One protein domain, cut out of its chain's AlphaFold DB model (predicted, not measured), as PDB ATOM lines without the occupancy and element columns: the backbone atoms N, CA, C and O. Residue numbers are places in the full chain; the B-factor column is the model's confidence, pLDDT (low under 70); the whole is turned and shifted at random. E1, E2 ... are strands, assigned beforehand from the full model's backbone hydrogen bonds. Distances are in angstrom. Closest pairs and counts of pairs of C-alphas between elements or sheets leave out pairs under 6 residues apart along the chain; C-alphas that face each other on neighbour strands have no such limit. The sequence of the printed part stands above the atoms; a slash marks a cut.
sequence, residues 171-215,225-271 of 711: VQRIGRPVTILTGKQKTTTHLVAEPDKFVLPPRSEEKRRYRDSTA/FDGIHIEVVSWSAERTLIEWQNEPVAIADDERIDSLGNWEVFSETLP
ATOM      1  N   VAL A 171     225.907 136.509 201.556       81.88
ATOM      2  CA  VAL A 171     224.728 135.651 201.634       81.88
ATOM      3  C   VAL A 171     224.495 135.053 200.258       81.88
ATOM      4  O   VAL A 171     224.442 135.754 199.253       81.88
ATOM      5  N   GLN A 172     224.366 133.733 200.216       85.94
ATOM      6  CA  GLN A 172     223.990 133.028 199.001       85.94
ATOM      7  C   GLN A 172     222.463 132.992 198.918       85.94
ATOM      8  O   GLN A 172     221.816 132.377 199.767       85.94
ATOM      9  N   ARG A 173     221.890 133.663 197.916       84.00
ATOM     10  CA  ARG A 173     220.456 133.616 197.598       84.00
ATOM     11  C   ARG A 173     220.260 132.952 196.240       84.00
ATOM     12  O   ARG A 173     221.105 133.056 195.355       84.00
ATOM     13  N   ILE A 174     219.136 132.260 196.081       85.19
ATOM     14  CA  ILE A 174     218.757 131.656 194.803       85.19
ATOM     15  C   ILE A 174     217.943 132.687 194.021       85.19
ATOM     16  O   ILE A 174     216.887 133.127 194.483       85.19
ATOM     17  N   GLY A 175     218.451 133.073 192.855       88.62
ATOM     18  CA  GLY A 175     217.821 134.031 191.950       88.62
ATOM     19  C   GLY A 175     217.815 133.514 190.518       88.62
ATOM     20  O   GLY A 175     218.524 132.562 190.203       88.62
ATOM     21  N   ARG A 176     217.018 134.111 189.637       89.31
ATOM     22  CA  ARG A 176     217.096 133.880 188.189       89.31
ATOM     23  C   ARG A 176     217.218 135.212 187.454       89.31
ATOM     24  O   ARG A 176     216.536 136.161 187.840       89.31
ATOM     25  N   PRO A 177     218.058 135.331 186.414       89.06
ATOM     26  CA  PRO A 177     218.098 136.548 185.620       89.06
ATOM     27  C   PRO A 177     216.812 136.663 184.792       89.06
ATOM     28  O   PRO A 177     216.378 135.700 184.164       89.06
ATOM     29  N   VAL A 178     216.202 137.840 184.796       88.12
ATOM     30  CA  VAL A 178     214.993 138.183 184.050       88.12
ATOM     31  C   VAL A 178     215.320 139.359 183.149       88.12
ATOM     32  O   VAL A 178     215.686 140.433 183.631       88.12
ATOM     33  N   THR A 179     215.200 139.162 181.841       87.88
ATOM     34  CA  THR A 179     215.378 140.232 180.857       87.88
ATOM     35  C   THR A 179     214.033 140.902 180.606       87.88
ATOM     36  O   THR A 179     213.043 140.237 180.309       87.88
ATOM     37  N   ILE A 180     213.999 142.224 180.750       87.75
ATOM     38  CA  ILE A 180     212.807 143.066 180.633       87.75
ATOM     39  C   ILE A 180     213.051 144.098 179.536       87.75
ATOM     40  O   ILE A 180     214.053 144.814 179.559       87.75
ATOM     41  N   LEU A 181     212.123 144.201 178.589       86.62
ATOM     42  CA  LEU A 181     212.117 145.223 177.547       86.62
ATOM     43  C   LEU A 181     211.530 146.523 178.103       86.62
ATOM     44  O   LEU A 181     210.462 146.514 178.717       86.62
ATOM     45  N   THR A 182     212.222 147.642 177.877       82.25
ATOM     46  CA  THR A 182     211.872 148.959 178.429       82.25
ATOM     47  C   THR A 182     211.954 150.076 177.378       82.25
ATOM     48  O   THR A 182     212.612 149.965 176.335       82.25
ATOM     49  N   GLY A 183     211.274 151.194 177.643       82.25
ATOM     50  CA  GLY A 183     211.323 152.407 176.820       82.25
ATOM     51  C   GLY A 183     210.226 152.512 175.753       82.25
ATOM     52  O   GLY A 183     209.186 151.865 175.830       82.25
ATOM     53  N   LYS A 184     210.426 153.388 174.756       81.50
ATOM     54  CA  LYS A 184     209.368 153.742 173.793       81.50
ATOM     55  C   LYS A 184     209.030 152.557 172.889       81.50
ATOM     56  O   LYS A 184     209.875 152.114 172.110       81.50
ATOM     57  N   GLN A 185     207.775 152.116 172.944       83.94
ATOM     58  CA  GLN A 185     207.239 151.104 172.040       83.94
ATOM     59  C   GLN A 185     207.041 151.685 170.635       83.94
ATOM     60  O   GLN A 185     206.471 152.767 170.468       83.94
ATOM     61  N   LYS A 186     207.487 150.951 169.614       86.38
ATOM     62  CA  LYS A 186     207.268 151.292 168.205       86.38
ATOM     63  C   LYS A 186     206.707 150.094 167.453       86.38
ATOM     64  O   LYS A 186     207.347 149.046 167.401       86.38
ATOM     65  N   THR A 187     205.553 150.283 166.820       86.81
ATOM     66  CA  THR A 187     204.944 149.280 165.940       86.81
ATOM     67  C   THR A 187     205.416 149.491 164.504       86.81
ATOM     68  O   THR A 187     205.290 150.592 163.963       86.81
ATOM     69  N   THR A 188     205.955 148.448 163.880       84.06
ATOM     70  CA  THR A 188     206.327 148.428 162.461       84.06
ATOM     71  C   THR A 188     205.660 147.256 161.757       84.06
ATOM     72  O   THR A 188     205.627 146.139 162.270       84.06
ATOM     73  N   THR A 189     205.128 147.512 160.564       83.38
ATOM     74  CA  THR A 189     204.494 146.485 159.733       83.38
ATOM     75  C   THR A 189     205.495 145.977 158.704       83.38
ATOM     76  O   THR A 189     206.036 146.760 157.923       83.38
ATOM     77  N   HIS A 190     205.727 144.668 158.690       81.75
ATOM     78  CA  HIS A 190     206.584 143.998 157.716       81.75
ATOM     79  C   HIS A 190     205.721 143.182 156.755       81.75
ATOM     80  O   HIS A 190     204.864 142.420 157.196       81.75
ATOM     81  N   LEU A 191     205.942 143.338 155.448       81.75
ATOM     82  CA  LEU A 191     205.342 142.480 154.428       81.75
ATOM     83  C   LEU A 191     206.297 141.317 154.147       81.75
ATOM     84  O   LEU A 191     207.442 141.547 153.753       81.75
ATOM     85  N   VAL A 192     205.842 140.083 154.368       80.62
ATOM     86  CA  VAL A 192     206.689 138.888 154.287       80.62
ATOM     87  C   VAL A 192     206.038 137.830 153.396       80.62
ATOM     88  O   VAL A 192     204.890 137.454 153.622       80.62
ATOM     89  N   ALA A 193     206.778 137.334 152.400       76.75
ATOM     90  CA  ALA A 193     206.325 136.252 151.514       76.75
ATOM     91  C   ALA A 193     206.358 134.870 152.195       76.75
ATOM     92  O   ALA A 193     205.472 134.049 151.990       76.75
ATOM     93  N   GLU A 194     207.368 134.616 153.034       79.44
ATOM     94  CA  GLU A 194     207.540 133.356 153.769       79.44
ATOM     95  C   GLU A 194     207.473 133.605 155.289       79.44
ATOM     96  O   GLU A 194     208.505 133.839 155.927       79.44
ATOM     97  N   PRO A 195     206.273 133.581 155.896       73.69
ATOM     98  CA  PRO A 195     206.080 133.916 157.311       73.69
ATOM     99  C   PRO A 195     206.821 132.963 158.261       73.69
ATOM    100  O   PRO A 195     207.271 133.391 159.321       73.69
ATOM    101  N   ASP A 196     207.012 131.699 157.874       79.88
ATOM    102  CA  ASP A 196     207.695 130.688 158.696       79.88
ATOM    103  C   ASP A 196     209.214 130.905 158.785       79.88
ATOM    104  O   ASP A 196     209.871 130.351 159.666       79.88
ATOM    105  N   LYS A 197     209.787 131.725 157.893       82.69
ATOM    106  CA  LYS A 197     211.202 132.125 157.924       82.69
ATOM    107  C   LYS A 197     211.412 133.536 158.479       82.69
ATOM    108  O   LYS A 197     212.549 134.008 158.509       82.69
ATOM    109  N   PHE A 198     210.346 134.225 158.892       81.88
ATOM    110  CA  PHE A 198     210.454 135.566 159.450       81.88
ATOM    111  C   PHE A 198     211.113 135.520 160.827       81.88
ATOM    112  O   PHE A 198     210.584 134.931 161.768       81.88
ATOM    113  N   VAL A 199     212.269 136.168 160.947       83.31
ATOM    114  CA  VAL A 199     212.958 136.338 162.224       83.31
ATOM    115  C   VAL A 199     212.561 137.689 162.794       83.31
ATOM    116  O   VAL A 199     212.752 138.718 162.141       83.31
ATOM    117  N   LEU A 200     212.010 137.683 164.008       83.00
ATOM    118  CA  LEU A 200     211.667 138.915 164.703       83.00
ATOM    119  C   LEU A 200     212.925 139.774 164.910       83.00
ATOM    120  O   LEU A 200     213.971 139.245 165.302       83.00
ATOM    121  N   PRO A 201     212.847 141.093 164.660       82.94
ATOM    122  CA  PRO A 201     213.895 142.023 165.051       82.94
ATOM    123  C   PRO A 201     214.280 141.861 166.534       82.94
ATOM    124  O   PRO A 201     213.443 141.476 167.353       82.94
ATOM    125  N   PRO A 202     215.521 142.190 166.928       80.44
ATOM    126  CA  PRO A 202     215.905 142.180 168.336       80.44
ATOM    127  C   PRO A 202     214.973 143.067 169.167       80.44
ATOM    128  O   PRO A 202     214.568 144.131 168.691       80.44
ATOM    129  N   ARG A 203     214.679 142.661 170.411       83.88
ATOM    130  CA  ARG A 203     213.816 143.411 171.345       83.88
ATOM    131  C   ARG A 203     212.439 143.682 170.753       83.88
ATOM    132  O   ARG A 203     211.965 144.821 170.766       83.88
ATOM    133  N   SER A 204     211.835 142.661 170.153       82.62
ATOM    134  CA  SER A 204     210.533 142.802 169.523       82.62
ATOM    135  C   SER A 204     209.664 141.562 169.671       82.62
ATOM    136  O   SER A 204     210.158 140.441 169.751       82.62
ATOM    137  N   GLU A 205     208.356 141.787 169.705       82.38
ATOM    138  CA  GLU A 205     207.334 140.758 169.832       82.38
ATOM    139  C   GLU A 205     206.335 140.914 168.688       82.38
ATOM    140  O   GLU A 205     205.969 142.022 168.275       82.38
ATOM    141  N   GLU A 206     205.888 139.782 168.165       84.88
ATOM    142  CA  GLU A 206     204.844 139.733 167.160       84.88
ATOM    143  C   GLU A 206     203.469 139.960 167.798       84.88
ATOM    144  O   GLU A 206     203.032 139.171 168.635       84.88
ATOM    145  N   LYS A 207     202.750 141.012 167.381       80.31
ATOM    146  CA  LYS A 207     201.397 141.287 167.891       80.31
ATOM    147  C   LYS A 207     200.295 140.656 167.050       80.31
ATOM    148  O   LYS A 207     199.319 140.169 167.623       80.31
ATOM    149  N   ARG A 208     200.383 140.726 165.715       79.81
ATOM    150  CA  ARG A 208     199.314 140.275 164.800       79.81
ATOM    151  C   ARG A 208     199.855 139.831 163.439       79.81
ATOM    152  O   ARG A 208     200.694 140.513 162.857       79.81
ATOM    153  N   ARG A 209     199.282 138.740 162.910       81.56
ATOM    154  CA  ARG A 209     199.418 138.300 161.510       81.56
ATOM    155  C   ARG A 209     198.114 138.536 160.771       81.56
ATOM    156  O   ARG A 209     197.070 138.041 161.194       81.56
ATOM    157  N   TYR A 210     198.182 139.233 159.648       75.50
ATOM    158  CA  TYR A 210     197.061 139.386 158.730       75.50
ATOM    159  C   TYR A 210     197.484 138.937 157.332       75.50
ATOM    160  O   TYR A 210     198.532 139.342 156.830       75.50
ATOM    161  N   ARG A 211     196.668 138.079 156.710       66.81
ATOM    162  CA  ARG A 211     196.844 137.679 155.313       66.81
ATOM    163  C   ARG A 211     196.210 138.748 154.433       66.81
ATOM    164  O   ARG A 211     194.989 138.899 154.461       66.81
ATOM    165  N   ASP A 212     197.032 139.433 153.650       63.03
ATOM    166  CA  ASP A 212     196.552 140.342 152.616       63.03
ATOM    167  C   ASP A 212     196.604 139.626 151.267       63.03
ATOM    168  O   ASP A 212     197.579 138.962 150.932       63.03
ATOM    169  N   SER A 213     195.515 139.727 150.516       54.62
ATOM    170  CA  SER A 213     195.373 139.128 149.186       54.62
ATOM    171  C   SER A 213     194.897 140.192 148.204       54.62
ATOM    172  O   SER A 213     193.920 140.014 147.477       54.62
ATOM    173  N   THR A 214     195.541 141.355 148.222       53.25
ATOM    174  CA  THR A 214     195.240 142.438 147.289       53.25
ATOM    175  C   THR A 214     196.170 142.398 146.076       53.25
ATOM    176  O   THR A 214     197.381 142.216 146.177       53.25
ATOM    177  N   ALA A 215     195.578 142.531 144.886       48.38
ATOM    178  CA  ALA A 215     196.306 142.586 143.625       48.38
ATOM    179  C   ALA A 215     197.057 143.923 143.505       48.38
ATOM    180  O   ALA A 215     196.461 144.986 143.700       48.38
ATOM    181  N   PHE A 225     201.580 138.917 144.656       50.72
ATOM    182  CA  PHE A 225     202.286 138.758 145.922       50.72
ATOM    183  C   PHE A 225     201.289 138.300 147.003       50.72
ATOM    184  O   PHE A 225     200.556 139.118 147.551       50.72
ATOM    185  N   ASP A 226     201.219 136.992 147.282       60.69
ATOM    186  CA  ASP A 226     200.479 136.431 148.432       60.69
ATOM    187  C   ASP A 226     201.383 136.523 149.671       60.69
ATOM    188  O   ASP A 226     202.227 135.662 149.913       60.69
ATOM    189  N   GLY A 227     201.288 137.644 150.391       66.12
ATOM    190  CA  GLY A 227     202.144 137.963 151.533       66.12
ATOM    191  C   GLY A 227     201.359 138.099 152.836       66.12
ATOM    192  O   GLY A 227     200.175 138.431 152.857       66.12
ATOM    193  N   ILE A 228     202.033 137.868 153.961       77.25
ATOM    194  CA  ILE A 228     201.478 138.140 155.290       77.25
ATOM    195  C   ILE A 228     202.049 139.465 155.795       77.25
ATOM    196  O   ILE A 228     203.265 139.665 155.801       77.25
ATOM    197  N   HIS A 229     201.168 140.358 156.248       79.56
ATOM    198  CA  HIS A 229     201.567 141.503 157.055       79.56
ATOM    199  C   HIS A 229     201.749 141.052 158.497       79.56
ATOM    200  O   HIS A 229     200.819 140.537 159.130       79.56
ATOM    201  N   ILE A 230     202.955 141.265 159.008       83.88
ATOM    202  CA  ILE A 230     203.319 140.989 160.389       83.88
ATOM    203  C   ILE A 230     203.495 142.324 161.103       83.88
ATOM    204  O   ILE A 230     204.349 143.135 160.734       83.88
ATOM    205  N   GLU A 231     202.667 142.564 162.118       85.06
ATOM    206  CA  GLU A 231     202.845 143.686 163.032       85.06
ATOM    207  C   GLU A 231     203.818 143.295 164.136       85.06
ATOM    208  O   GLU A 231     203.534 142.435 164.976       85.06
ATOM    209  N   VAL A 232     204.958 143.975 164.144       86.44
ATOM    210  CA  VAL A 232     206.004 143.803 165.142       86.44
ATOM    211  C   VAL A 232     206.008 145.017 166.056       86.44
ATOM    212  O   VAL A 232     206.067 146.154 165.587       86.44
ATOM    213  N   VAL A 233     205.969 144.786 167.365       86.44
ATOM    214  CA  VAL A 233     206.228 145.826 168.364       86.44
ATOM    215  C   VAL A 233     207.664 145.693 168.820       86.44
ATOM    216  O   VAL A 233     208.070 144.620 169.241       86.44
ATOM    217  N   SER A 234     208.426 146.776 168.722       86.44
ATOM    218  CA  SER A 234     209.828 146.848 169.130       86.44
ATOM    219  C   SER A 234     210.017 147.828 170.286       86.44
ATOM    220  O   SER A 234     209.309 148.838 170.372       86.44
ATOM    221  N   TRP A 235     210.983 147.536 171.155       87.25
ATOM    222  CA  TRP A 235     211.346 148.353 172.312       87.25
ATOM    223  C   TRP A 235     212.728 148.981 172.129       87.25
ATOM    224  O   TRP A 235     213.638 148.397 171.540       87.25
ATOM    225  N   SER A 236     212.900 150.198 172.646       84.56
ATOM    226  CA  SER A 236     214.151 150.950 172.496       84.56
ATOM    227  C   SER A 236     215.290 150.454 173.392       84.56
ATOM    228  O   SER A 236     216.455 150.700 173.077       84.56
ATOM    229  N   ALA A 237     214.976 149.788 174.504       83.69
ATOM    230  CA  ALA A 237     215.948 149.348 175.497       83.69
ATOM    231  C   ALA A 237     215.551 148.001 176.122       83.69
ATOM    232  O   ALA A 237     214.418 147.542 175.999       83.69
ATOM    233  N   GLU A 238     216.514 147.372 176.787       86.56
ATOM    234  CA  GLU A 238     216.305 146.201 177.635       86.56
ATOM    235  C   GLU A 238     217.123 146.376 178.918       86.56
ATOM    236  O   GLU A 238     218.153 147.058 178.923       86.56
ATOM    237  N   ARG A 239     216.667 145.767 180.007       85.75
ATOM    238  CA  ARG A 239     217.414 145.652 181.259       85.75
ATOM    239  C   ARG A 239     217.297 144.234 181.791       85.75
ATOM    240  O   ARG A 239     216.255 143.608 181.647       85.75
ATOM    241  N   THR A 240     218.348 143.752 182.438       84.25
ATOM    242  CA  THR A 240     218.332 142.453 183.114       84.25
ATOM    243  C   THR A 240     218.328 142.683 184.615       84.25
ATOM    244  O   THR A 240     219.186 143.396 185.135       84.25
ATOM    245  N   LEU A 241     217.357 142.090 185.303       85.06
ATOM    246  CA  LEU A 241     217.244 142.082 186.760       85.06
ATOM    247  C   LEU A 241     217.386 140.649 187.273       85.06
ATOM    248  O   LEU A 241     217.291 139.702 186.499       85.06
ATOM    249  N   ILE A 242     217.626 140.476 188.569       84.06
ATOM    250  CA  ILE A 242     217.582 139.158 189.207       84.06
ATOM    251  C   ILE A 242     216.261 139.068 189.960       84.06
ATOM    252  O   ILE A 242     215.988 139.890 190.831       84.06
ATOM    253  N   GLU A 243     215.447 138.079 189.617       86.19
ATOM    254  CA  GLU A 243     214.264 137.711 190.387       86.19
ATOM    255  C   GLU A 243     214.657 136.716 191.470       86.19
ATOM    256  O   GLU A 243     215.247 135.673 191.178       86.19
ATOM    257  N   TRP A 244     214.326 137.021 192.719       83.88
ATOM    258  CA  TRP A 244     214.607 136.145 193.851       83.88
ATOM    259  C   TRP A 244     213.408 135.239 194.131       83.88
ATOM    260  O   TRP A 244     212.264 135.647 193.956       83.88
ATOM    261  N   GLN A 245     213.643 134.017 194.629       80.50
ATOM    262  CA  GLN A 245     212.577 133.013 194.830       80.50
ATOM    263  C   GLN A 245     211.370 133.488 195.659       80.50
ATOM    264  O   GLN A 245     210.275 132.968 195.469       80.50
ATOM    265  N   ASN A 246     211.560 134.466 196.550       76.31
ATOM    266  CA  ASN A 246     210.514 135.003 197.427       76.31
ATOM    267  C   ASN A 246     210.208 136.493 197.179       76.31
ATOM    268  O   ASN A 246     209.396 137.065 197.899       76.31
ATOM    269  N   GLU A 247     210.856 137.124 196.197       79.38
ATOM    270  CA  GLU A 247     210.645 138.532 195.832       79.38
ATOM    271  C   GLU A 247     210.476 138.600 194.308       79.38
ATOM    272  O   GLU A 247     211.471 138.701 193.579       79.38
ATOM    273  N   PRO A 248     209.231 138.483 193.807       76.88
ATOM    274  CA  PRO A 248     208.970 138.583 192.381       76.88
ATOM    275  C   PRO A 248     209.319 139.990 191.888       76.88
ATOM    276  O   PRO A 248     209.091 140.986 192.577       76.88
ATOM    277  N   VAL A 249     209.863 140.077 190.677       81.25
ATOM    278  CA  VAL A 249     210.199 141.368 190.069       81.25
ATOM    279  C   VAL A 249     208.906 142.104 189.721       81.25
ATOM    280  O   VAL A 249     208.096 141.607 188.940       81.25
ATOM    281  N   ALA A 250     208.722 143.293 190.297       75.69
ATOM    282  CA  ALA A 250     207.646 144.197 189.916       75.69
ATOM    283  C   ALA A 250     207.958 144.826 188.551       75.69
ATOM    284  O   ALA A 250     209.064 145.321 188.322       75.69
ATOM    285  N   ILE A 251     206.982 144.790 187.650       78.31
ATOM    286  CA  ILE A 251     207.094 145.276 186.272       78.31
ATOM    287  C   ILE A 251     206.104 146.426 186.136       78.31
ATOM    288  O   ILE A 251     204.954 146.285 186.552       78.31
ATOM    289  N   ALA A 252     206.554 147.561 185.604       76.38
ATOM    290  CA  ALA A 252     205.665 148.690 185.336       76.38
ATOM    291  C   ALA A 252     204.714 148.371 184.168       76.38
ATOM    292  O   ALA A 252     205.024 147.533 183.323       76.38
ATOM    293  N   ASP A 253     203.569 149.053 184.093       73.62
ATOM    294  CA  ASP A 253     202.543 148.793 183.069       73.62
ATOM    295  C   ASP A 253     203.053 148.946 181.616       73.62
ATOM    296  O   ASP A 253     202.460 148.402 180.681       73.62
ATOM    297  N   ASP A 254     204.150 149.678 181.403       77.69
ATOM    298  CA  ASP A 254     204.792 149.910 180.104       77.69
ATOM    299  C   ASP A 254     205.991 148.982 179.806       77.69
ATOM    300  O   ASP A 254     206.566 149.041 178.710       77.69
ATOM    301  N   GLU A 255     206.334 148.083 180.730       83.00
ATOM    302  CA  GLU A 255     207.433 147.122 180.626       83.00
ATOM    303  C   GLU A 255     206.941 145.696 180.311       83.00
ATOM    304  O   GLU A 255     205.785 145.333 180.540       83.00
ATOM    305  N   ARG A 256     207.821 144.846 179.761       83.12
ATOM    306  CA  ARG A 256     207.477 143.444 179.456       83.12
ATOM    307  C   ARG A 256     208.659 142.499 179.624       83.12
ATOM    308  O   ARG A 256     209.773 142.834 179.240       83.12
ATOM    309  N   ILE A 257     208.410 141.308 180.172       84.62
ATOM    310  CA  ILE A 257     209.422 140.246 180.272       84.62
ATOM    311  C   ILE A 257     209.701 139.684 178.874       84.62
ATOM    312  O   ILE A 257     208.779 139.224 178.204       84.62
ATOM    313  N   ASP A 258     210.971 139.692 178.479       84.50
ATOM    314  CA  ASP A 258     211.483 139.066 177.256       84.50
ATOM    315  C   ASP A 258     211.819 137.590 177.488       84.50
ATOM    316  O   ASP A 258     211.326 136.695 176.804       84.50
ATOM    317  N   SER A 259     212.645 137.318 178.501       84.94
ATOM    318  CA  SER A 259     213.113 135.968 178.803       84.94
ATOM    319  C   SER A 259     213.394 135.764 180.290       84.94
ATOM    320  O   SER A 259     213.744 136.691 181.027       84.94
ATOM    321  N   LEU A 260     213.218 134.515 180.727       87.69
ATOM    322  CA  LEU A 260     213.503 134.047 182.080       87.69
ATOM    323  C   LEU A 260     214.686 133.084 182.020       87.69
ATOM    324  O   LEU A 260     214.623 132.055 181.346       87.69
ATOM    325  N   GLY A 261     215.758 133.411 182.731       85.44
ATOM    326  CA  GLY A 261     216.895 132.525 182.923       85.44
ATOM    327  C   GLY A 261     216.635 131.435 183.962       85.44
ATOM    328  O   GLY A 261     215.561 131.340 184.566       85.44
ATOM    329  N   ASN A 262     217.650 130.601 184.177       89.69
ATOM    330  CA  ASN A 262     217.595 129.517 185.150       89.69
ATOM    331  C   ASN A 262     217.810 130.026 186.580       89.69
ATOM    332  O   ASN A 262     218.433 131.062 186.802       89.69
ATOM    333  N   TRP A 263     217.311 129.259 187.550       87.00
ATOM    334  CA  TRP A 263     217.596 129.496 188.962       87.00
ATOM    335  C   TRP A 263     219.050 129.136 189.276       87.00
ATOM    336  O   TRP A 263     219.455 127.981 189.147       87.00
ATOM    337  N   GLU A 264     219.812 130.128 189.719       89.50
ATOM    338  CA  GLU A 264     221.229 130.039 190.048       89.50
ATOM    339  C   GLU A 264     221.495 130.633 191.438       89.50
ATOM    340  O   GLU A 264     220.710 131.416 191.980       89.50
ATOM    341  N   VAL A 265     222.603 130.221 192.056       86.00
ATOM    342  CA  VAL A 265     223.026 130.752 193.355       86.00
ATOM    343  C   VAL A 265     223.842 132.015 193.118       86.00
ATOM    344  O   VAL A 265     224.954 131.951 192.595       86.00
ATOM    345  N   PHE A 266     223.312 133.154 193.548       82.62
ATOM    346  CA  PHE A 266     224.007 134.433 193.528       82.62
ATOM    347  C   PHE A 266     224.566 134.744 194.917       82.62
ATOM    348  O   PHE A 266     223.923 134.498 195.939       82.62
ATOM    349  N   SER A 267     225.784 135.285 194.953       80.69
ATOM    350  CA  SER A 267     226.376 135.820 196.177       80.69
ATOM    351  C   SER A 267     226.050 137.304 196.268       80.69
ATOM    352  O   SER A 267     226.518 138.087 195.445       80.69
ATOM    353  N   GLU A 268     225.281 137.686 197.281       79.06
ATOM    354  CA  GLU A 268     224.988 139.077 197.611       79.06
ATOM    355  C   GLU A 268     225.778 139.479 198.857       79.06
ATOM    356  O   GLU A 268     225.851 138.736 199.838       79.06
ATOM    357  N   THR A 269     226.397 140.654 198.820       81.44
ATOM    358  CA  THR A 269     227.110 141.203 199.972       81.44
ATOM    359  C   THR A 269     226.152 142.078 200.768       81.44
ATOM    360  O   THR A 269     225.757 143.145 200.308       81.44
ATOM    361  N   LEU A 270     225.767 141.616 201.960       81.31
ATOM    362  CA  LEU A 270     224.827 142.315 202.835       81.31
ATOM    363  C   LEU A 270     225.515 142.805 204.118       81.31
ATOM    364  O   LEU A 270     226.447 142.161 204.604       81.31
ATOM    365  N   PRO A 271     225.057 143.913 204.724       83.31
ATOM    366  CA  PRO A 271     225.517 144.345 206.041       83.31
ATOM    367  C   PRO A 271     225.373 143.238 207.097       83.31
ATOM    368  O   PRO A 271     224.301 142.651 207.248       83.31
TER     369      PRO A 271
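AT A GLANCE: This is residues 171 to 215 and 225 to 271 of the 711 residues of a protein of Rhodobacteraceae bacterium PT6CLA (UniProt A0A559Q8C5). Look for a long, thin rod of two small, strongly twisted sheets set end to end, not face to face. A two-stranded ribbon runs through both, E1 with E5 in one sheet and E2 with E4 in the other, kinked where E4 runs on into E5; E3 lines one edge of the ribbon at one end, and E6 and E7 line the edge of E1 at the other. The printed part has 92 residues, 57 of them in seven named strands, E1 to E7 in chain order, with no named helix: its class is all strand. E2 - E4 - E3 is antiparallel throughout, and the other sheet is branched, E1 pairing antiparallel with E5, E6 and E7. The whole is only just loose, close to extended, with a radius of gyration of the C-alphas of 18.4 A and spans of 69 by 24 by 17 A.

HOW THE PARTS SIT: Begin at E1, residues 171 to 182, which bends by 65 degrees at residue 174. On one side of it find E5, residues 237 to 244, antiparallel at 153 degrees, with N 178 and O 241 2.7 A apart, within hydrogen-bond range. On the other side the pairing is staggered: E7, residues 264 to 271, is antiparallel to E1, with N 171 and O 268 at 2.8 A. E6, residues 256 to 260, is antiparallel to E1 at 135 degrees, with N 181 and O 256 at 2.8 A. In the second sheet E4, residues 227 to 234, is the inner strand. Its neighbour E2, residues 186 to 192, is antiparallel at 157 degrees, with N 188 and O 232 at 2.9 A. Its neighbour E3, residues 204 to 212, is antiparallel at 158 degrees, with N 207 and O 231 at 2.9 A; E3 bends by 57 degrees at residue 207. E4 runs on into E5 across a break of 2 residues, at 66 degrees. E2, E3 and E4 are each apart from E1, E5, E6 and E7.

IN THESE COORDINATES: Find C-alpha 171 at (224.728, 135.651, 201.634); from there E1 covers 29.7 A to C-alpha 182 at (211.872, 148.959, 178.429). E2 follows over 18.7 A, then E3 over 22.1 A, E4 over 21.2 A, E5 over 22.6 A and E6 over 11.5 A. E7 covers 21.9 A and ends at C-alpha 271, (225.517, 144.345, 206.041).

THE WHOLE: The two C-alphas farthest apart, those of Ala 215 and Pro 271, are 68.9 A apart, while the C-alphas of Val 171 and Pro 271 are 9.8 A apart. Residues 216 to 224 are not printed, and C-alphas 215 and 225 are 7.5 A apart across this cut. The links E2 to E3 and E5 to E6 are long, 11 residues each. The mean pLDDT of the printed part is 80.8; residues 211 to 215 and 225 to 227 are under 70.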